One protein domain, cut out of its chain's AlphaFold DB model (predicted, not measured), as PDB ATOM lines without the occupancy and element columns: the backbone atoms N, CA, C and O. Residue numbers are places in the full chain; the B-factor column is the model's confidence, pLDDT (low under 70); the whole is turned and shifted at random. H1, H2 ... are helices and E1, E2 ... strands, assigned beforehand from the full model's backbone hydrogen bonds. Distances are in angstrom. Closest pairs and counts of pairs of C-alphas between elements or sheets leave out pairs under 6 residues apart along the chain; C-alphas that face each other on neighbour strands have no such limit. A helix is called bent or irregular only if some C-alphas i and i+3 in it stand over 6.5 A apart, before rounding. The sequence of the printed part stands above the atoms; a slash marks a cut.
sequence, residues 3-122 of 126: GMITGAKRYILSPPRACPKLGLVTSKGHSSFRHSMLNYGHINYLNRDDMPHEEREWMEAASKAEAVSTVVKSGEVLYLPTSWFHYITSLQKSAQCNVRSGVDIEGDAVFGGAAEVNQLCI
ATOM      1  N   GLY A   3     -43.677 -42.779  20.226       97.19
ATOM      2  CA  GLY A   3     -44.631 -42.911  19.126       97.19
ATOM      3  C   GLY A   3     -46.053 -43.039  19.655       97.19
ATOM      4  O   GLY A   3     -46.347 -43.940  20.445       97.19
ATOM      5  N   MET A   4     -46.946 -42.152  19.224       98.12
ATOM      6  CA  MET A   4     -48.363 -42.222  19.577       98.12
ATOM      7  C   MET A   4     -49.097 -43.176  18.633       98.12
ATOM      8  O   MET A   4     -49.179 -42.938  17.431       98.12
ATOM      9  N   ILE A   5     -49.658 -44.256  19.184       98.12
ATOM     10  CA  ILE A   5     -50.373 -45.285  18.412       98.12
ATOM     11  C   ILE A   5     -51.837 -44.882  18.216       98.12
ATOM     12  O   ILE A   5     -52.361 -44.950  17.111       98.12
ATOM     13  N   THR A   6     -52.508 -44.466  19.293       98.25
ATOM     14  CA  THR A   6     -53.912 -44.033  19.253       98.25
ATOM     15  C   THR A   6     -54.185 -42.918  20.263       98.25
ATOM     16  O   THR A   6     -53.498 -42.815  21.286       98.25
ATOM     17  N   GLY A   7     -55.200 -42.096  19.995       97.94
ATOM     18  CA  GLY A   7     -55.570 -40.927  20.788       97.94
ATOM     19  C   GLY A   7     -54.564 -39.777  20.677       97.94
ATOM     20  O   GLY A   7     -53.806 -39.675  19.706       97.94
ATOM     21  N   ALA A   8     -54.564 -38.915  21.695       98.38
ATOM     22  CA  ALA A   8     -53.662 -37.777  21.814       98.38
ATOM     23  C   ALA A   8     -53.250 -37.531  23.272       98.38
ATOM     24  O   ALA A   8     -54.041 -37.725  24.206       98.38
ATOM     25  N   LYS A   9     -52.013 -37.069  23.462       98.50
ATOM     26  CA  LYS A   9     -51.459 -36.685  24.765       98.50
ATOM     27  C   LYS A   9     -50.821 -35.304  24.686       98.50
ATOM     28  O   LYS A   9     -50.100 -35.006  23.737       98.50
ATOM     29  N   ARG A  10     -51.074 -34.472  25.697       97.81
ATOM     30  CA  ARG A  10     -50.353 -33.215  25.902       97.81
ATOM     31  C   ARG A  10     -49.085 -33.506  26.692       97.81
ATOM     32  O   ARG A  10     -49.162 -34.096  27.766       97.81
ATOM     33  N   TYR A  11     -47.954 -33.068  26.163       97.88
ATOM     34  CA  TYR A  11     -46.657 -33.090  26.823       97.88
ATOM     35  C   TYR A  11     -46.292 -31.661  27.218       97.88
ATOM     36  O   TYR A  11     -46.423 -30.733  26.418       97.88
ATOM     37  N   ILE A  12     -45.851 -31.490  28.457       96.88
ATOM     38  CA  ILE A  12     -45.183 -30.287  28.949       96.88
ATOM     39  C   ILE A  12     -43.787 -30.730  29.360       96.88
ATOM     40  O   ILE A  12     -43.648 -31.603  30.218       96.88
ATOM     41  N   LEU A  13     -42.777 -30.191  28.688       96.25
ATOM     42  CA  LEU A  13     -41.394 -30.625  28.803       96.25
ATOM     43  C   LEU A  13     -40.541 -29.483  29.335       96.25
ATOM     44  O   LEU A  13     -40.635 -28.372  28.818       96.25
ATOM     45  N   SER A  14     -39.679 -29.773  30.304       95.12
ATOM     46  CA  SER A  14     -38.742 -28.801  30.869       95.12
ATOM     47  C   SER A  14     -37.313 -29.344  30.810       95.12
ATOM     48  O   SER A  14     -37.098 -30.519  31.141       95.12
ATOM     49  N   PRO A  15     -36.331 -28.519  30.404       92.88
ATOM     50  CA  PRO A  15     -34.941 -28.946  30.352       92.88
ATOM     51  C   PRO A  15     -34.370 -29.155  31.766       92.88
ATOM     52  O   PRO A  15     -34.866 -28.548  32.723       92.88
ATOM     53  N   PRO A  16     -33.291 -29.948  31.918       90.44
ATOM     54  CA  PRO A  16     -32.581 -30.137  33.185       90.44
ATOM     55  C   PRO A  16     -32.291 -28.854  33.974       90.44
ATOM     56  O   PRO A  16     -32.392 -28.848  35.196       90.44
ATOM     57  N   ARG A  17     -32.008 -27.727  33.312       88.81
ATOM     58  CA  ARG A  17     -31.755 -26.450  34.004       88.81
ATOM     59  C   ARG A  17     -32.955 -25.878  34.771       88.81
ATOM     60  O   ARG A  17     -32.777 -25.075  35.680       88.81
ATOM     61  N   ALA A  18     -34.179 -26.285  34.431       92.25
ATOM     62  CA  ALA A  18     -35.393 -25.846  35.120       92.25
ATOM     63  C   ALA A  18     -35.651 -26.608  36.434       92.25
ATOM     64  O   ALA A  18     -36.525 -26.222  37.207       92.25
ATOM     65  N   CYS A  19     -34.878 -27.660  36.707       90.75
ATOM     66  CA  CYS A  19     -35.063 -28.602  37.807       90.75
ATOM     67  C   CYS A  19     -35.288 -28.005  39.207       90.75
ATOM     68  O   CYS A  19     -36.196 -28.491  39.888       90.75
ATOM     69  N   PRO A  20     -34.593 -26.925  39.627       91.50
ATOM     70  CA  PRO A  20     -34.819 -26.317  40.944       91.50
ATOM     71  C   PRO A  20     -36.257 -25.823  41.168       91.50
ATOM     72  O   PRO A  20     -36.686 -25.663  42.304       91.50
ATOM     73  N   LYS A  21     -37.017 -25.594  40.090       94.31
ATOM     74  CA  LYS A  21     -38.398 -25.091  40.125       94.31
ATOM     75  C   LYS A  21     -39.454 -26.198  40.041       94.31
ATOM     76  O   LYS A  21     -40.640 -25.904  40.076       94.31
ATOM     77  N   LEU A  22     -39.045 -27.459  39.890       94.69
ATOM     78  CA  LEU A  22     -39.947 -28.570  39.555       94.69
ATOM     79  C   LEU A  22     -40.276 -29.476  40.753       94.69
ATOM     80  O   LEU A  22     -40.941 -30.498  40.581       94.69
ATOM     81  N   GLY A  23     -39.804 -29.150  41.963       93.56
ATOM     82  CA  GLY A  23     -40.106 -29.902  43.193       93.56
ATOM     83  C   GLY A  23     -39.823 -31.405  43.074       93.56
ATOM     84  O   GLY A  23     -40.658 -32.233  43.442       93.56
ATOM     85  N   LEU A  24     -38.691 -31.752  42.456       93.38
ATOM     86  CA  LEU A  24     -38.299 -33.129  42.166       93.38
ATOM     87  C   LEU A  24     -37.726 -33.820  43.401       93.38
ATOM     88  O   LEU A  24     -36.943 -33.239  44.146       93.38
ATOM     89  N   VAL A  25     -38.057 -35.098  43.582       92.50
ATOM     90  CA  VAL A  25     -37.426 -35.939  44.601       92.50
ATOM     91  C   VAL A  25     -36.101 -36.474  44.075       92.50
ATOM     92  O   VAL A  25     -36.046 -37.239  43.108       92.50
ATOM     93  N   THR A  26     -35.023 -36.097  44.753       89.25
ATOM     94  CA  THR A  26     -33.639 -36.289  44.292       89.25
ATOM     95  C   THR A  26     -32.931 -37.451  44.998       89.25
ATOM     96  O   THR A  26     -31.895 -37.936  44.547       89.25
ATOM     97  N   SER A  27     -33.513 -37.960  46.089       88.94
ATOM     98  CA  SER A  27     -32.968 -39.090  46.842       88.94
ATOM     99  C   SER A  27     -33.188 -40.412  46.103       88.94
ATOM    100  O   SER A  27     -34.327 -40.847  45.935       88.94
ATOM    101  N   LYS A  28     -32.098 -41.088  45.711       85.50
ATOM    102  CA  LYS A  28     -32.130 -42.382  44.992       85.50
ATOM    103  C   LYS A  28     -32.859 -43.503  45.746       85.50
ATOM    104  O   LYS A  28     -33.324 -44.439  45.108       85.50
ATOM    105  N   GLY A  29     -32.936 -43.422  47.076       89.38
ATOM    106  CA  GLY A  29     -33.624 -44.411  47.914       89.38
ATOM    107  C   GLY A  29     -35.135 -44.194  48.045       89.38
ATOM    108  O   GLY A  29     -35.817 -45.036  48.618       89.38
ATOM    109  N   HIS A  30     -35.670 -43.077  47.544       92.75
ATOM    110  CA  HIS A  30     -37.094 -42.765  47.634       92.75
ATOM    111  C   HIS A  30     -37.868 -43.384  46.460       92.75
ATOM    112  O   HIS A  30     -37.413 -43.333  45.318       92.75
ATOM    113  N   SER A  31     -39.067 -43.923  46.700       94.62
ATOM    114  CA  SER A  31     -39.900 -44.552  45.654       94.62
ATOM    115  C   SER A  31     -40.288 -43.579  44.534       94.62
ATOM    116  O   SER A  31     -40.364 -43.959  43.370       94.62
ATOM    117  N   SER A  32     -40.463 -42.305  44.877       93.25
ATOM    118  CA  SER A  32     -40.716 -41.206  43.935       93.25
ATOM    119  C   SER A  32     -39.443 -40.594  43.335       93.25
ATOM    120  O   SER A  32     -39.504 -39.480  42.826       93.25
ATOM    121  N   PHE A  33     -38.280 -41.253  43.397       92.19
ATOM    122  CA  PHE A  33     -37.042 -40.721  42.816       92.19
ATOM    123  C   PHE A  33     -37.237 -40.304  41.344       92.19
ATOM    124  O   PHE A  33     -37.678 -41.103  40.516       92.19
ATOM    125  N   ARG A  34     -36.868 -39.054  41.020       90.56
ATOM    126  CA  ARG A  34     -37.088 -38.359  39.728       90.56
ATOM    127  C   ARG A  34     -38.542 -38.006  39.397       90.56
ATOM    128  O   ARG A  34     -38.820 -37.599  38.271       90.56
ATOM    129  N   HIS A  35     -39.458 -38.128  40.349       94.94
ATOM    130  CA  HIS A  35     -40.813 -37.597  40.238       94.94
ATOM    131  C   HIS A  35     -40.935 -36.292  41.016       94.94
ATOM    132  O   HIS A  35     -40.202 -36.048  41.973       94.94
ATOM    133  N   SER A  36     -41.859 -35.445  40.578       95.25
ATOM    134  CA  SER A  36     -42.209 -34.220  41.287       95.25
ATOM    135  C   SER A  36     -43.272 -34.513  42.339       95.25
ATOM    136  O   SER A  36     -44.171 -35.317  42.090       95.25
ATOM    137  N   MET A  37     -43.178 -33.846  43.487       94.12
ATOM    138  CA  MET A  37     -44.219 -33.872  44.524       94.12
ATOM    139  C   MET A  37     -45.300 -32.808  44.302       94.12
ATOM    140  O   MET A  37     -46.290 -32.775  45.027       94.12
ATOM    141  N   LEU A  38     -45.117 -31.938  43.308       94.44
ATOM    142  CA  LEU A  38     -46.013 -30.824  43.039       94.44
ATOM    143  C   LEU A  38     -47.267 -31.284  42.292       94.44
ATOM    144  O   LEU A  38     -47.197 -32.032  41.312       94.44
ATOM    145  N   ASN A  39     -48.422 -30.763  42.702       92.88
ATOM    146  CA  ASN A  39     -49.659 -30.912  41.949       92.88
ATOM    147  C   ASN A  39     -49.768 -29.824  40.871       92.88
ATOM    148  O   ASN A  39     -50.419 -28.801  41.054       92.88
ATOM    149  N   TYR A  40     -49.170 -30.069  39.703       92.88
ATOM    150  CA  TYR A  40     -49.214 -29.134  38.568       92.88
ATOM    151  C   TYR A  40     -50.630 -28.792  38.077       92.88
ATOM    152  O   TYR A  40     -50.812 -27.779  37.404       92.88
ATOM    153  N   GLY A  41     -51.645 -29.597  38.420       89.44
ATOM    154  CA  GLY A  41     -53.042 -29.269  38.131       89.44
ATOM    155  C   GLY A  41     -53.511 -27.995  38.839       89.44
ATOM    156  O   GLY A  41     -54.438 -27.339  38.362       89.44
ATOM    157  N   HIS A  42     -52.846 -27.617  39.933       91.94
ATOM    158  CA  HIS A  42     -53.182 -26.445  40.731       91.94
ATOM    159  C   HIS A  42     -52.511 -25.147  40.265       91.94
ATOM    160  O   HIS A  42     -52.905 -24.079  40.724       91.94
ATOM    161  N   ILE A  43     -51.602 -25.189  39.281       89.44
ATOM    162  CA  ILE A  43     -51.010 -23.970  38.693       89.44
ATOM    163  C   ILE A  43     -52.092 -23.010  38.169       89.44
ATOM    164  O   ILE A  43     -51.964 -21.795  38.288       89.44
ATOM    165  N   ASN A  44     -53.201 -23.538  37.642       87.12
ATOM    166  CA  ASN A  44     -54.311 -22.715  37.147       87.12
ATOM    167  C   ASN A  44     -55.123 -22.030  38.265       87.12
ATOM    168  O   ASN A  44     -56.001 -21.219  37.972       87.12
ATOM    169  N   TYR A  45     -54.858 -22.354  39.532       90.31
ATOM    170  CA  TYR A  45     -55.546 -21.814  40.704       90.31
ATOM    171  C   TYR A  45     -54.686 -20.831  41.503       90.31
ATOM    172  O   TYR A  45     -55.098 -20.429  42.583       90.31
ATOM    173  N   LEU A  46     -53.540 -20.390  40.970       87.94
ATOM    174  CA  LEU A  46     -52.667 -19.404  41.625       87.94
ATOM    175  C   LEU A  46     -53.388 -18.104  42.025       87.94
ATOM    176  O   LEU A  46     -53.023 -17.478  43.013       87.94
ATOM    177  N   ASN A  47     -54.442 -17.729  41.296       86.44
ATOM    178  CA  ASN A  47     -55.249 -16.540  41.585       86.44
ATOM    179  C   ASN A  47     -56.341 -16.767  42.649       86.44
ATOM    180  O   ASN A  47     -57.133 -15.861  42.890       86.44
ATOM    181  N   ARG A  48     -56.465 -17.973  43.221       88.06
ATOM    182  CA  ARG A  48     -57.471 -18.271  44.248       88.06
ATOM    183  C   ARG A  48     -56.893 -18.124  45.647       88.06
ATOM    184  O   ARG A  48     -55.782 -18.574  45.917       88.06
ATOM    185  N   ASP A  49     -57.693 -17.566  46.549       85.19
ATOM    186  CA  ASP A  49     -57.295 -17.274  47.930       85.19
ATOM    187  C   ASP A  49     -57.296 -18.490  48.872       85.19
ATOM    188  O   ASP A  49     -56.809 -18.388  49.993       85.19
ATOM    189  N   ASP A  50     -57.801 -19.643  48.430       90.38
ATOM    190  CA  ASP A  50     -57.947 -20.861  49.236       90.38
ATOM    191  C   ASP A  50     -56.734 -21.808  49.188       90.38
ATOM    192  O   ASP A  50     -56.702 -22.807  49.907       90.38
ATOM    193  N   MET A  51     -55.722 -21.504  48.370       91.88
ATOM    194  CA  MET A  51     -54.496 -22.299  48.290       91.88
ATOM    195  C   MET A  51     -53.610 -22.081  49.531       91.88
ATOM    196  O   MET A  51     -53.283 -20.929  49.839       91.88
ATOM    197  N   PRO A  52     -53.155 -23.150  50.215       93.19
ATOM    198  CA  PRO A  52     -52.187 -23.040  51.302       93.19
ATOM    199  C   PRO A  52     -50.927 -22.280  50.872       93.19
ATOM    200  O   PRO A  52     -50.437 -22.461  49.759       93.19
ATOM    201  N   HIS A  53     -50.373 -21.461  51.770       91.56
ATOM    202  CA  HIS A  53     -49.216 -20.607  51.469       91.56
ATOM    203  C   HIS A  53     -48.021 -21.392  50.909       91.56
ATOM    204  O   HIS A  53     -47.477 -21.024  49.875       91.56
ATOM    205  N   GLU A  54     -47.657 -22.505  51.551       91.19
ATOM    206  CA  GLU A  54     -46.544 -23.360  51.117       91.19
ATOM    207  C   GLU A  54     -46.772 -23.930  49.708       91.19
ATOM    208  O   GLU A  54     -45.870 -23.937  48.872       91.19
ATOM    209  N   GLU A  55     -47.998 -24.369  49.408       92.75
ATOM    210  CA  GLU A  55     -48.342 -24.843  48.068       92.75
ATOM    211  C   GLU A  55     -48.234 -23.709  47.042       92.75
ATOM    212  O   GLU A  55     -47.672 -23.908  45.964       92.75
ATOM    213  N   ARG A  56     -48.713 -22.509  47.390       93.50
ATOM    214  CA  ARG A  56     -48.653 -21.332  46.519       93.50
ATOM    215  C   ARG A  56     -47.219 -20.963  46.160       93.50
ATOM    216  O   ARG A  56     -46.941 -20.779  44.979       93.50
ATOM    217  N   GLU A  57     -46.308 -20.915  47.128       93.38
ATOM    218  CA  GLU A  57     -44.892 -20.604  46.880       93.38
ATOM    219  C   GLU A  57     -44.269 -21.571  45.861       93.38
ATOM    220  O   GLU A  57     -43.610 -21.151  44.901       93.38
ATOM    221  N   TRP A  58     -44.531 -22.871  46.011       93.50
ATOM    222  CA  TRP A  58     -44.049 -23.878  45.069       93.50
ATOM    223  C   TRP A  58     -44.714 -23.782  43.694       93.50
ATOM    224  O   TRP A  58     -44.030 -23.928  42.678       93.50
ATOM    225  N   MET A  59     -46.021 -23.515  43.629       94.56
ATOM    226  CA  MET A  59     -46.726 -23.312  42.360       94.56
ATOM    227  C   MET A  59     -46.222 -22.061  41.630       94.56
ATOM    228  O   MET A  59     -46.043 -22.092  40.410       94.56
ATOM    229  N   GLU A  60     -45.928 -20.977  42.348       93.88
ATOM    230  CA  GLU A  60     -45.336 -19.767  41.780       93.88
ATOM    231  C   GLU A  60     -43.927 -20.029  41.239       93.88
ATOM    232  O   GLU A  60     -43.599 -19.583  40.134       93.88
ATOM    233  N   ALA A  61     -43.097 -20.780  41.967       94.25
ATOM    234  CA  ALA A  61     -41.781 -21.196  41.488       94.25
ATOM    235  C   ALA A  61     -41.893 -22.053  40.215       94.25
ATOM    236  O   ALA A  61     -41.226 -21.761  39.216       94.25
ATOM    237  N   ALA A  62     -42.783 -23.049  40.221       94.88
ATOM    238  CA  ALA A  62     -43.038 -23.934  39.087       94.88
ATOM    239  C   ALA A  62     -43.596 -23.187  37.867       94.88
ATOM    240  O   ALA A  62     -43.205 -23.485  36.740       94.88
ATOM    241  N   SER A  63     -44.437 -22.167  38.064       93.69
ATOM    242  CA  SER A  63     -44.979 -21.339  36.971       93.69
ATOM    243  C   SER A  63     -43.899 -20.570  36.196       93.69
ATOM    244  O   SER A  63     -44.090 -20.218  35.034       93.69
ATOM    245  N   LYS A  64     -42.741 -20.341  36.829       94.44
ATOM    246  CA  LYS A  64     -41.570 -19.669  36.250       94.44
ATOM    247  C   LYS A  64     -40.557 -20.665  35.675       94.44
ATOM    248  O   LYS A  64     -39.443 -20.259  35.321       94.44
ATOM    249  N   ALA A  65     -40.863 -21.963  35.664       94.25
ATOM    250  CA  ALA A  65     -40.020 -22.969  35.037       94.25
ATOM    251  C   ALA A  65     -40.110 -22.841  33.515       94.25
ATOM    252  O   ALA A  65     -41.189 -22.689  32.949       94.25
ATOM    253  N   GLU A  66     -38.965 -22.907  32.840       93.69
ATOM    254  CA  GLU A  66     -38.957 -22.968  31.385       93.69
ATOM    255  C   GLU A  66     -39.609 -24.271  30.926       93.69
ATOM    256  O   GLU A  66     -39.265 -25.356  31.410       93.69
ATOM    257  N   ALA A  67     -40.544 -24.164  29.987       94.50
ATOM    258  CA  ALA A  67     -41.221 -25.317  29.436       94.50
ATOM    259  C   ALA A  67     -41.606 -25.107  27.971       94.50
ATOM    260  O   ALA A  67     -41.969 -24.008  27.554       94.50
ATOM    261  N   VAL A  68     -41.607 -26.200  27.212       95.62
ATOM    262  CA  VAL A  68     -42.273 -26.299  25.912       95.62
ATOM    263  C   VAL A  68     -43.479 -27.219  26.052       95.62
ATOM    264  O   VAL A  68     -43.411 -28.257  26.711       95.62
ATOM    265  N   SER A  69     -44.607 -26.848  25.446       96.19
ATOM    266  CA  SER A  69     -45.799 -27.694  25.418       96.19
ATOM    267  C   SER A  69     -46.153 -28.074  23.992       96.19
ATOM    268  O   SER A  69     -46.122 -27.243  23.090       96.19
ATOM    269  N   THR A  70     -46.519 -29.337  23.802       97.94
ATOM    270  CA  THR A  70     -47.020 -29.845  22.527       97.94
ATOM    271  C   THR A  70     -48.097 -30.900  22.754       97.94
ATOM    272  O   THR A  70     -48.191 -31.495  23.831       97.94
ATOM    273  N   VAL A  71     -48.929 -31.132  21.743       98.44
ATOM    274  CA  VAL A  71     -49.883 -32.242  21.711       98.44
ATOM    275  C   VAL A  71     -49.411 -33.213  20.646       98.44
ATOM    276  O   VAL A  71     -49.308 -32.831  19.489       98.44
ATOM    277  N   VAL A  72     -49.166 -34.458  21.050       98.19
ATOM    278  CA  VAL A  72     -48.756 -35.535  20.148       98.19
ATOM    279  C   VAL A  72     -49.973 -36.409  19.869       98.19
ATOM    280  O   VAL A  72     -50.614 -36.918  20.799       98.19
ATOM    281  N   LYS A  73     -50.316 -36.547  18.594       98.50
ATOM    282  CA  LYS A  73     -51.482 -37.271  18.082       98.50
ATOM    283  C   LYS A  73     -51.070 -38.604  17.469       98.50
ATOM    284  O   LYS A  73     -49.898 -38.883  17.252       98.50
ATOM    285  N   SER A  74     -52.059 -39.446  17.194       98.44
ATOM    286  CA  SER A  74     -51.858 -40.754  16.559       98.44
ATOM    287  C   SER A  74     -51.051 -40.630  15.260       98.44
ATOM    288  O   SER A  74     -51.390 -39.814  14.408       98.44
ATOM    289  N   GLY A  75     -50.001 -41.438  15.117       97.88
ATOM    290  CA  GLY A  75     -49.077 -41.405  13.977       97.88
ATOM    291  C   GLY A  75     -47.896 -40.443  14.136       97.88
ATOM    292  O   GLY A  75     -46.931 -40.551  13.384       97.88
ATOM    293  N   GLU A  76     -47.918 -39.543  15.123       98.31
ATOM    294  CA  GLU A  76     -46.811 -38.627  15.393       98.31
ATOM    295  C   GLU A  76     -45.775 -39.250  16.340       98.31
ATOM    296  O   GLU A  76     -46.075 -40.100  17.190       98.31
ATOM    297  N   VAL A  77     -44.532 -38.786  16.201       97.19
ATOM    298  CA  VAL A  77     -43.402 -39.196  17.033       97.19
ATOM    299  C   VAL A  77     -42.792 -37.969  17.696       97.19
ATOM    300  O   VAL A  77     -42.450 -36.995  17.033       97.19
ATOM    301  N   LEU A  78     -42.611 -38.043  19.012       96.06
ATOM    302  CA  LEU A  78     -41.911 -37.043  19.807       96.06
ATOM    303  C   LEU A  78     -40.533 -37.572  20.218       96.06
ATOM    304  O   LEU A  78     -40.409 -38.620  20.865       96.06
ATOM    305  N   TYR A  79     -39.482 -36.830  19.884       92.56
ATOM    306  CA  TYR A  79     -38.187 -37.006  20.530       92.56
ATOM    307  C   TYR A  79     -38.209 -36.299  21.892       92.56
ATOM    308  O   TYR A  79     -38.505 -35.112  21.975       92.56
ATOM    309  N   LEU A  80     -37.926 -37.052  22.956       90.94
ATOM    310  CA  LEU A  80     -37.767 -36.533  24.312       90.94
ATOM    311  C   LEU A  80     -36.304 -36.757  24.710       90.94
ATOM    312  O   LEU A  80     -35.920 -37.930  24.817       90.94
ATOM    313  N   PRO A  81     -35.500 -35.695  24.888       88.31
ATOM    314  CA  PRO A  81     -34.095 -35.851  25.239       88.31
ATOM    315  C   PRO A  81     -33.912 -36.446  26.641       88.31
ATOM    316  O   PRO A  81     -34.815 -36.416  27.487       88.31
ATOM    317  N   THR A  82     -32.729 -37.003  26.896       86.88
ATOM    318  CA  THR A  82     -32.393 -37.617  28.186       86.88
ATOM    319  C   THR A  82     -32.507 -36.597  29.322       86.88
ATOM    320  O   THR A  82     -32.138 -35.437  29.178       86.88
ATOM    321  N   SER A  83     -33.029 -37.037  30.470       88.44
ATOM    322  CA  SER A  83     -33.168 -36.238  31.700       88.44
ATOM    323  C   SER A  83     -34.118 -35.037  31.642       88.44
ATOM    324  O   SER A  83     -34.230 -34.314  32.630       88.44
ATOM    325  N   TRP A  84     -34.859 -34.842  30.550       92.19
ATOM    326  CA  TRP A  84     -35.912 -33.832  30.513       92.19
ATOM    327  C   TRP A  84     -37.097 -34.228  31.393       92.19
ATOM    328  O   TRP A  84     -37.623 -35.351  31.321       92.19
ATOM    329  N   PHE A  85     -37.551 -33.273  32.200       94.81
ATOM    330  CA  PHE A  85     -38.789 -33.420  32.944       94.81
ATOM    331  C   PHE A  85     -39.967 -33.418  31.972       94.81
ATOM    332  O   PHE A  85     -39.992 -32.645  31.014       94.81
ATOM    333  N   HIS A  86     -40.942 -34.288  32.219       95.88
ATOM    334  CA  HIS A  86     -42.131 -34.407  31.391       95.88
ATOM    335  C   HIS A  86     -43.376 -34.585  32.258       95.88
ATOM    336  O   HIS A  86     -43.511 -35.563  32.992       95.88
ATOM    337  N   TYR A  87     -44.319 -33.658  32.118       96.50
ATOM    338  CA  TYR A  87     -45.676 -33.784  32.635       96.50
ATOM    339  C   TYR A  87     -46.614 -34.112  31.471       96.50
ATOM    340  O   TYR A  87     -46.658 -33.391  30.471       96.50
ATOM    341  N   ILE A  88     -47.313 -35.244  31.567       96.81
ATOM    342  CA  ILE A  88     -48.067 -35.822  30.451       96.81
ATOM    343  C   ILE A  88     -49.525 -35.996  30.858       96.81
ATOM    344  O   ILE A  88     -49.825 -36.675  31.839       96.81
ATOM    345  N   THR A  89     -50.436 -35.456  30.052       96.69
ATOM    346  CA  THR A  89     -51.881 -35.604  30.252       96.69
ATOM    347  C   THR A  89     -52.521 -36.246  29.027       96.69
ATOM    348  O   THR A  89     -52.337 -35.791  27.896       96.69
ATOM    349  N   SER A  90     -53.306 -37.300  29.246       97.75
ATOM    350  CA  SER A  90     -54.135 -37.906  28.203       97.75
ATOM    351  C   SER A  90     -55.333 -37.015  27.897       97.75
ATOM    352  O   SER A  90     -56.125 -36.732  28.788       97.75
ATOM    353  N   LEU A  91     -55.483 -36.598  26.636       97.62
ATOM    354  CA  LEU A  91     -56.656 -35.835  26.182       97.62
ATOM    355  C   LEU A  91     -57.802 -36.761  25.752       97.62
ATOM    356  O   LEU A  91     -58.959 -36.361  25.699       97.62
ATOM    357  N   GLN A  92     -57.459 -38.006  25.424       97.06
ATOM    358  CA  GLN A  92     -58.358 -39.071  24.994       97.06
ATOM    359  C   GLN A  92     -57.840 -40.415  25.523       97.06
ATOM    360  O   GLN A  92     -56.681 -40.525  25.950       97.06
ATOM    361  N   LYS A  93     -58.664 -41.469  25.422       97.75
ATOM    362  CA  LYS A  93     -58.172 -42.850  25.535       97.75
ATOM    363  C   LYS A  93     -57.035 -43.032  24.527       97.75
ATOM    364  O   LYS A  93     -57.222 -42.787  23.339       97.75
ATOM    365  N   SER A  94     -55.854 -43.390  25.017       97.69
ATOM    366  CA  SER A  94     -54.629 -43.332  24.222       97.69
ATOM    367  C   SER A  94     -53.693 -44.498  24.505       97.69
ATOM    368  O   SER A  94     -53.694 -45.067  25.597       97.69
ATOM    369  N   ALA A  95     -52.873 -44.825  23.507       97.94
ATOM    370  CA  ALA A  95     -51.768 -45.769  23.620       97.94
ATOM    371  C   ALA A  95     -50.527 -45.180  22.945       97.94
ATOM    372  O   ALA A  95     -50.622 -44.550  21.889       97.94
ATOM    373  N   GLN A  96     -49.367 -45.395  23.559       96.94
ATOM    374  CA  GLN A  96     -48.068 -44.945  23.065       96.94
ATOM    375  C   GLN A  96     -47.053 -46.083  23.180       96.94
ATOM    376  O   GLN A  96     -47.166 -46.918  24.077       96.94
ATOM    377  N   CYS A  97     -46.044 -46.076  22.317       96.12
ATOM    378  CA  CYS A  97     -44.864 -46.921  22.435       96.12
ATOM    379  C   CYS A  97     -43.627 -46.034  22.566       96.12
ATOM    380  O   CYS A  97     -43.415 -45.129  21.759       96.12
ATOM    381  N   ASN A  98     -42.807 -46.292  23.583       94.00
ATOM    382  CA  ASN A  98     -41.600 -45.517  23.833       94.00
ATOM    383  C   ASN A  98     -40.382 -46.389  23.568       94.00
ATOM    384  O   ASN A  98     -40.229 -47.445  24.178       94.00
ATOM    385  N   VAL A  99     -39.478 -45.899  22.729       90.31
ATOM    386  CA  VAL A  99     -38.135 -46.458  22.611       90.31
ATOM    387  C   VAL A  99     -37.222 -45.626  23.493       90.31
ATOM    388  O   VAL A  99     -37.011 -44.433  23.243       90.31
ATOM    389  N   ARG A 100     -36.697 -46.259  24.540       79.62
ATOM    390  CA  ARG A 100     -35.670 -45.675  25.395       79.62
ATOM    391  C   ARG A 100     -34.308 -46.058  24.823       79.62
ATOM    392  O   ARG A 100     -33.878 -47.196  24.978       79.62
ATOM    393  N   SER A 101     -33.648 -45.120  24.150       57.75
ATOM    394  CA  SER A 101     -32.192 -45.181  24.001       57.75
ATOM    395  C   SER A 101     -31.564 -45.026  25.392       57.75
ATOM    396  O   SER A 101     -32.218 -44.501  26.294       57.75
ATOM    397  N   GLY A 102     -30.362 -45.570  25.597       66.75
ATOM    398  CA  GLY A 102     -29.687 -45.631  26.899       66.75
ATOM    399  C   GLY A 102     -29.468 -44.277  27.586       66.75
ATOM    400  O   GLY A 102     -30.032 -43.251  27.216       66.75
ATOM    401  N   VAL A 103     -28.654 -44.272  28.640       72.50
ATOM    402  CA  VAL A 103     -28.280 -43.016  29.304       72.50
ATOM    403  C   VAL A 103     -27.377 -42.234  28.359       72.50
ATOM    404  O   VAL A 103     -26.253 -42.658  28.107       72.50
ATOM    405  N   ASP A 104     -27.886 -41.120  27.844       75.44
ATOM    406  CA  ASP A 104     -27.054 -40.121  27.190       75.44
ATOM    407  C   ASP A 104     -26.456 -39.201  28.254       75.44
ATOM    408  O   ASP A 104     -27.180 -38.640  29.085       75.44
ATOM    409  N   ILE A 105     -25.131 -39.135  28.277       79.50
ATOM    410  CA  ILE A 105     -24.370 -38.294  29.201       79.50
ATOM    411  C   ILE A 105     -23.983 -36.969  28.558       79.50
ATOM    412  O   ILE A 105     -23.755 -35.998  29.285       79.50
ATOM    413  N   GLU A 106     -23.929 -36.928  27.226       76.88
ATOM    414  CA  GLU A 106     -23.626 -35.713  26.494       76.88
ATOM    415  C   GLU A 106     -24.862 -34.812  26.527       76.88
ATOM    416  O   GLU A 106     -26.001 -35.229  26.310       76.88
ATOM    417  N   GLY A 107     -24.635 -33.568  26.935       72.31
ATOM    418  CA  GLY A 107     -25.650 -32.530  26.954       72.31
ATOM    419  C   GLY A 107     -25.556 -31.656  25.720       72.31
ATOM    420  O   GLY A 107     -24.587 -31.697  24.966       72.31
ATOM    421  N   ASP A 108     -26.546 -30.792  25.575       80.81
ATOM    422  CA  ASP A 108     -26.459 -29.652  24.676       80.81
ATOM    423  C   ASP A 108     -26.187 -28.380  25.493       80.81
ATOM    424  O   ASP A 108     -26.675 -28.246  26.615       80.81
ATOM    425  N   ALA A 109     -25.428 -27.432  24.941       77.38
ATOM    426  CA  ALA A 109     -25.068 -26.201  25.651       77.38
ATOM    427  C   ALA A 109     -26.285 -25.313  25.993       77.38
ATOM    428  O   ALA A 109     -26.226 -24.511  26.924       77.38
ATOM    429  N   VAL A 110     -27.386 -25.439  25.249       74.94
ATOM    430  CA  VAL A 110     -28.636 -24.697  25.459       74.94
ATOM    431  C   VAL A 110     -29.554 -25.441  26.429       74.94
ATOM    432  O   VAL A 110     -30.181 -24.817  27.289       74.94
ATOM    433  N   PHE A 111     -29.637 -26.766  26.306       71.56
ATOM    434  CA  PHE A 111     -30.623 -27.573  27.033       71.56
ATOM    435  C   PHE A 111     -30.087 -28.291  28.281       71.56
ATOM    436  O   PHE A 111     -30.882 -28.689  29.134       71.56
ATOM    437  N   GLY A 112     -28.769 -28.407  28.431       77.94
ATOM    438  CA  GLY A 112     -28.094 -29.107  29.525       77.94
ATOM    439  C   GLY A 112     -27.999 -30.624  29.324       77.94
ATOM    440  O   GLY A 112     -28.621 -31.201  28.429       77.94
ATOM    441  N   GLY A 113     -27.209 -31.277  30.176       83.56
ATOM    442  CA  GLY A 113     -26.962 -32.719  30.170       83.56
ATOM    443  C   GLY A 113     -26.757 -33.294  31.570       83.56
ATOM    444  O   GLY A 113     -27.324 -32.822  32.557       83.56
ATOM    445  N   ALA A 114     -25.957 -34.359  31.673       83.69
ATOM    446  CA  ALA A 114     -25.737 -35.055  32.942       83.69
ATOM    447  C   ALA A 114     -25.063 -34.176  34.014       83.69
ATOM    448  O   ALA A 114     -25.341 -34.351  35.202       83.69
ATOM    449  N   ALA A 115     -24.207 -33.229  33.617       83.56
ATOM    450  CA  ALA A 115     -23.543 -32.305  34.536       83.56
ATOM    451  C   ALA A 115     -24.556 -31.401  35.255       83.56
ATOM    452  O   ALA A 115     -24.581 -31.364  36.485       83.56
ATOM    453  N   GLU A 116     -25.456 -30.758  34.509       84.44
ATOM    454  CA  GLU A 116     -26.517 -29.910  35.052       84.44
ATOM    455  C   GLU A 116     -27.498 -30.713  35.900       84.44
ATOM    456  O   GLU A 116     -27.948 -30.226  36.930       84.44
ATOM    457  N   VAL A 117     -27.810 -31.958  35.526       86.44
ATOM    458  CA  VAL A 117     -28.623 -32.838  36.380       86.44
ATOM    459  C   VAL A 117     -27.929 -33.063  37.722       86.44
ATOM    460  O   VAL A 117     -28.548 -32.907  38.772       86.44
ATOM    461  N   ASN A 118     -26.641 -33.398  37.720       85.12
ATOM    462  CA  ASN A 118     -25.914 -33.632  38.964       85.12
ATOM    463  C   ASN A 118     -25.770 -32.358  39.804       85.12
ATOM    464  O   ASN A 118     -25.809 -32.445  41.021       85.12
ATOM    465  N   GLN A 119     -25.646 -31.186  39.183       85.00
ATOM    466  CA  GLN A 119     -25.475 -29.921  39.897       85.00
ATOM    467  C   GLN A 119     -26.801 -29.314  40.383       85.00
ATOM    468  O   GLN A 119     -26.891 -28.837  41.510       85.00
ATOM    469  N   LEU A 120     -27.827 -29.302  39.528       84.12
ATOM    470  CA  LEU A 120     -29.082 -28.574  39.746       84.12
ATOM    471  C   LEU A 120     -30.214 -29.479  40.237       84.12
ATOM    472  O   LEU A 120     -31.096 -29.007  40.950       84.12
ATOM    473  N   CYS A 121     -30.211 -30.761  39.854       81.31
ATOM    474  CA  CYS A 121     -31.228 -31.718  40.294       81.31
ATOM    475  C   CYS A 121     -30.807 -32.571  41.475       81.31
ATOM    476  O   CYS A 121     -31.671 -33.162  42.103       81.31
ATOM    477  N   ILE A 122     -29.519 -32.727  41.755       77.12
ATOM    478  CA  ILE A 122     -29.046 -33.533  42.882       77.12
ATOM    479  C   ILE A 122     -28.045 -32.674  43.653       77.12
ATOM    480  O   ILE A 122     -26.855 -32.980  43.639       77.12
TER     481      ILE A 122
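Overview. This is residues 3 to 122 of the 126 residues of the protein "Cupin_8 domain-containing protein" of Fragilariopsis cylindrus CCMP1102 (UniProt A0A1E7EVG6). A small antiparallel sheet, E3 - E2 - E4, lies between a short strand pair, E1 and E5, at one end and a loose group of helices beyond its other end. In that group H1 lies between H3 and H4, and H2 is set crosswise on H3; long loops make up much of the rest. The printed part has 120 residues, with four named helices and five named strands in the order E1 E2 H1 H2 H3 E3 E4 E5 H4. The class is mixed, helices and strands, with under half of the residues in named elements. The whole is compact and rounded, with a radius of gyration of the C-alphas of 15.6 A and spans of 42 by 36 by 29 A.

Arrangement. E1, residues 3 to 6, is the antiparallel neighbour of E5, residues 95 to 98, with N 3 and O 97 2.8 A apart, within hydrogen-bond range. E1 and E2, residues 8 to 14, meet only through their link. E2 is the inner strand of its sheet, antiparallel to both edge strands. With E3, residues 68 to 73, N 11 and O 70 are 2.8 A apart; with E4, residues 85 to 90, N 12 and O 87 are 2.9 A apart, both within hydrogen-bond range. H1, residues 16 to 21, only just on this sheet, only grazes it. H1 is irregular, with C-alphas 17 and 20 7.6 A apart. H2, residues 40 to 45, is only just irregular, with C-alphas 41 and 44 6.7 A apart. H2 touches H3, residues 53 to 63, about perpendicular at 75 degrees; the closest C-alphas, of Ile 43 and Met 59, are 5.7 A apart. H1 and H3 only just touch, with 3 pairs of C-alphas within 8 A, the closest those of Lys 21 and Ala 62 at 4.9 A; they run opposite ways at a shallow tilt of 23 degrees. H1 touches H4, residues 114 to 121, the same way at a shallow tilt of 5 degrees; the closest C-alphas, of Cys 19 and Cys 121, are 5.5 A apart. H3 and H4 are apart. In H3 and H4 every O i to N i+4 pair is within hydrogen-bond range; in H1 and in H2 it is 0 of 2, beside 2 of 3 O i to N i+3 pairs in each.

Along the chain. E1 begins at C-alpha 3, (-44.631, -42.911, 19.126). E2 measures 19.6 A from first to last C-alpha, E4 16.7 A, E3 16.3 A and H3 15.1 A. H3 begins at C-alpha 53, (-49.216, -20.607, 51.469), and H4 ends at C-alpha 121, (-31.228, -31.718, 40.294).

Size, cuts and confidence. The two C-alphas farthest apart, of Asp 49 and Gly 102, are 44.8 A apart. The printed part has no cut. The links H1 to H2, E3 to E4 and E5 to H4 are long. The mean pLDDT of the printed part is 90.8, and residues 101 to 102 are under 70.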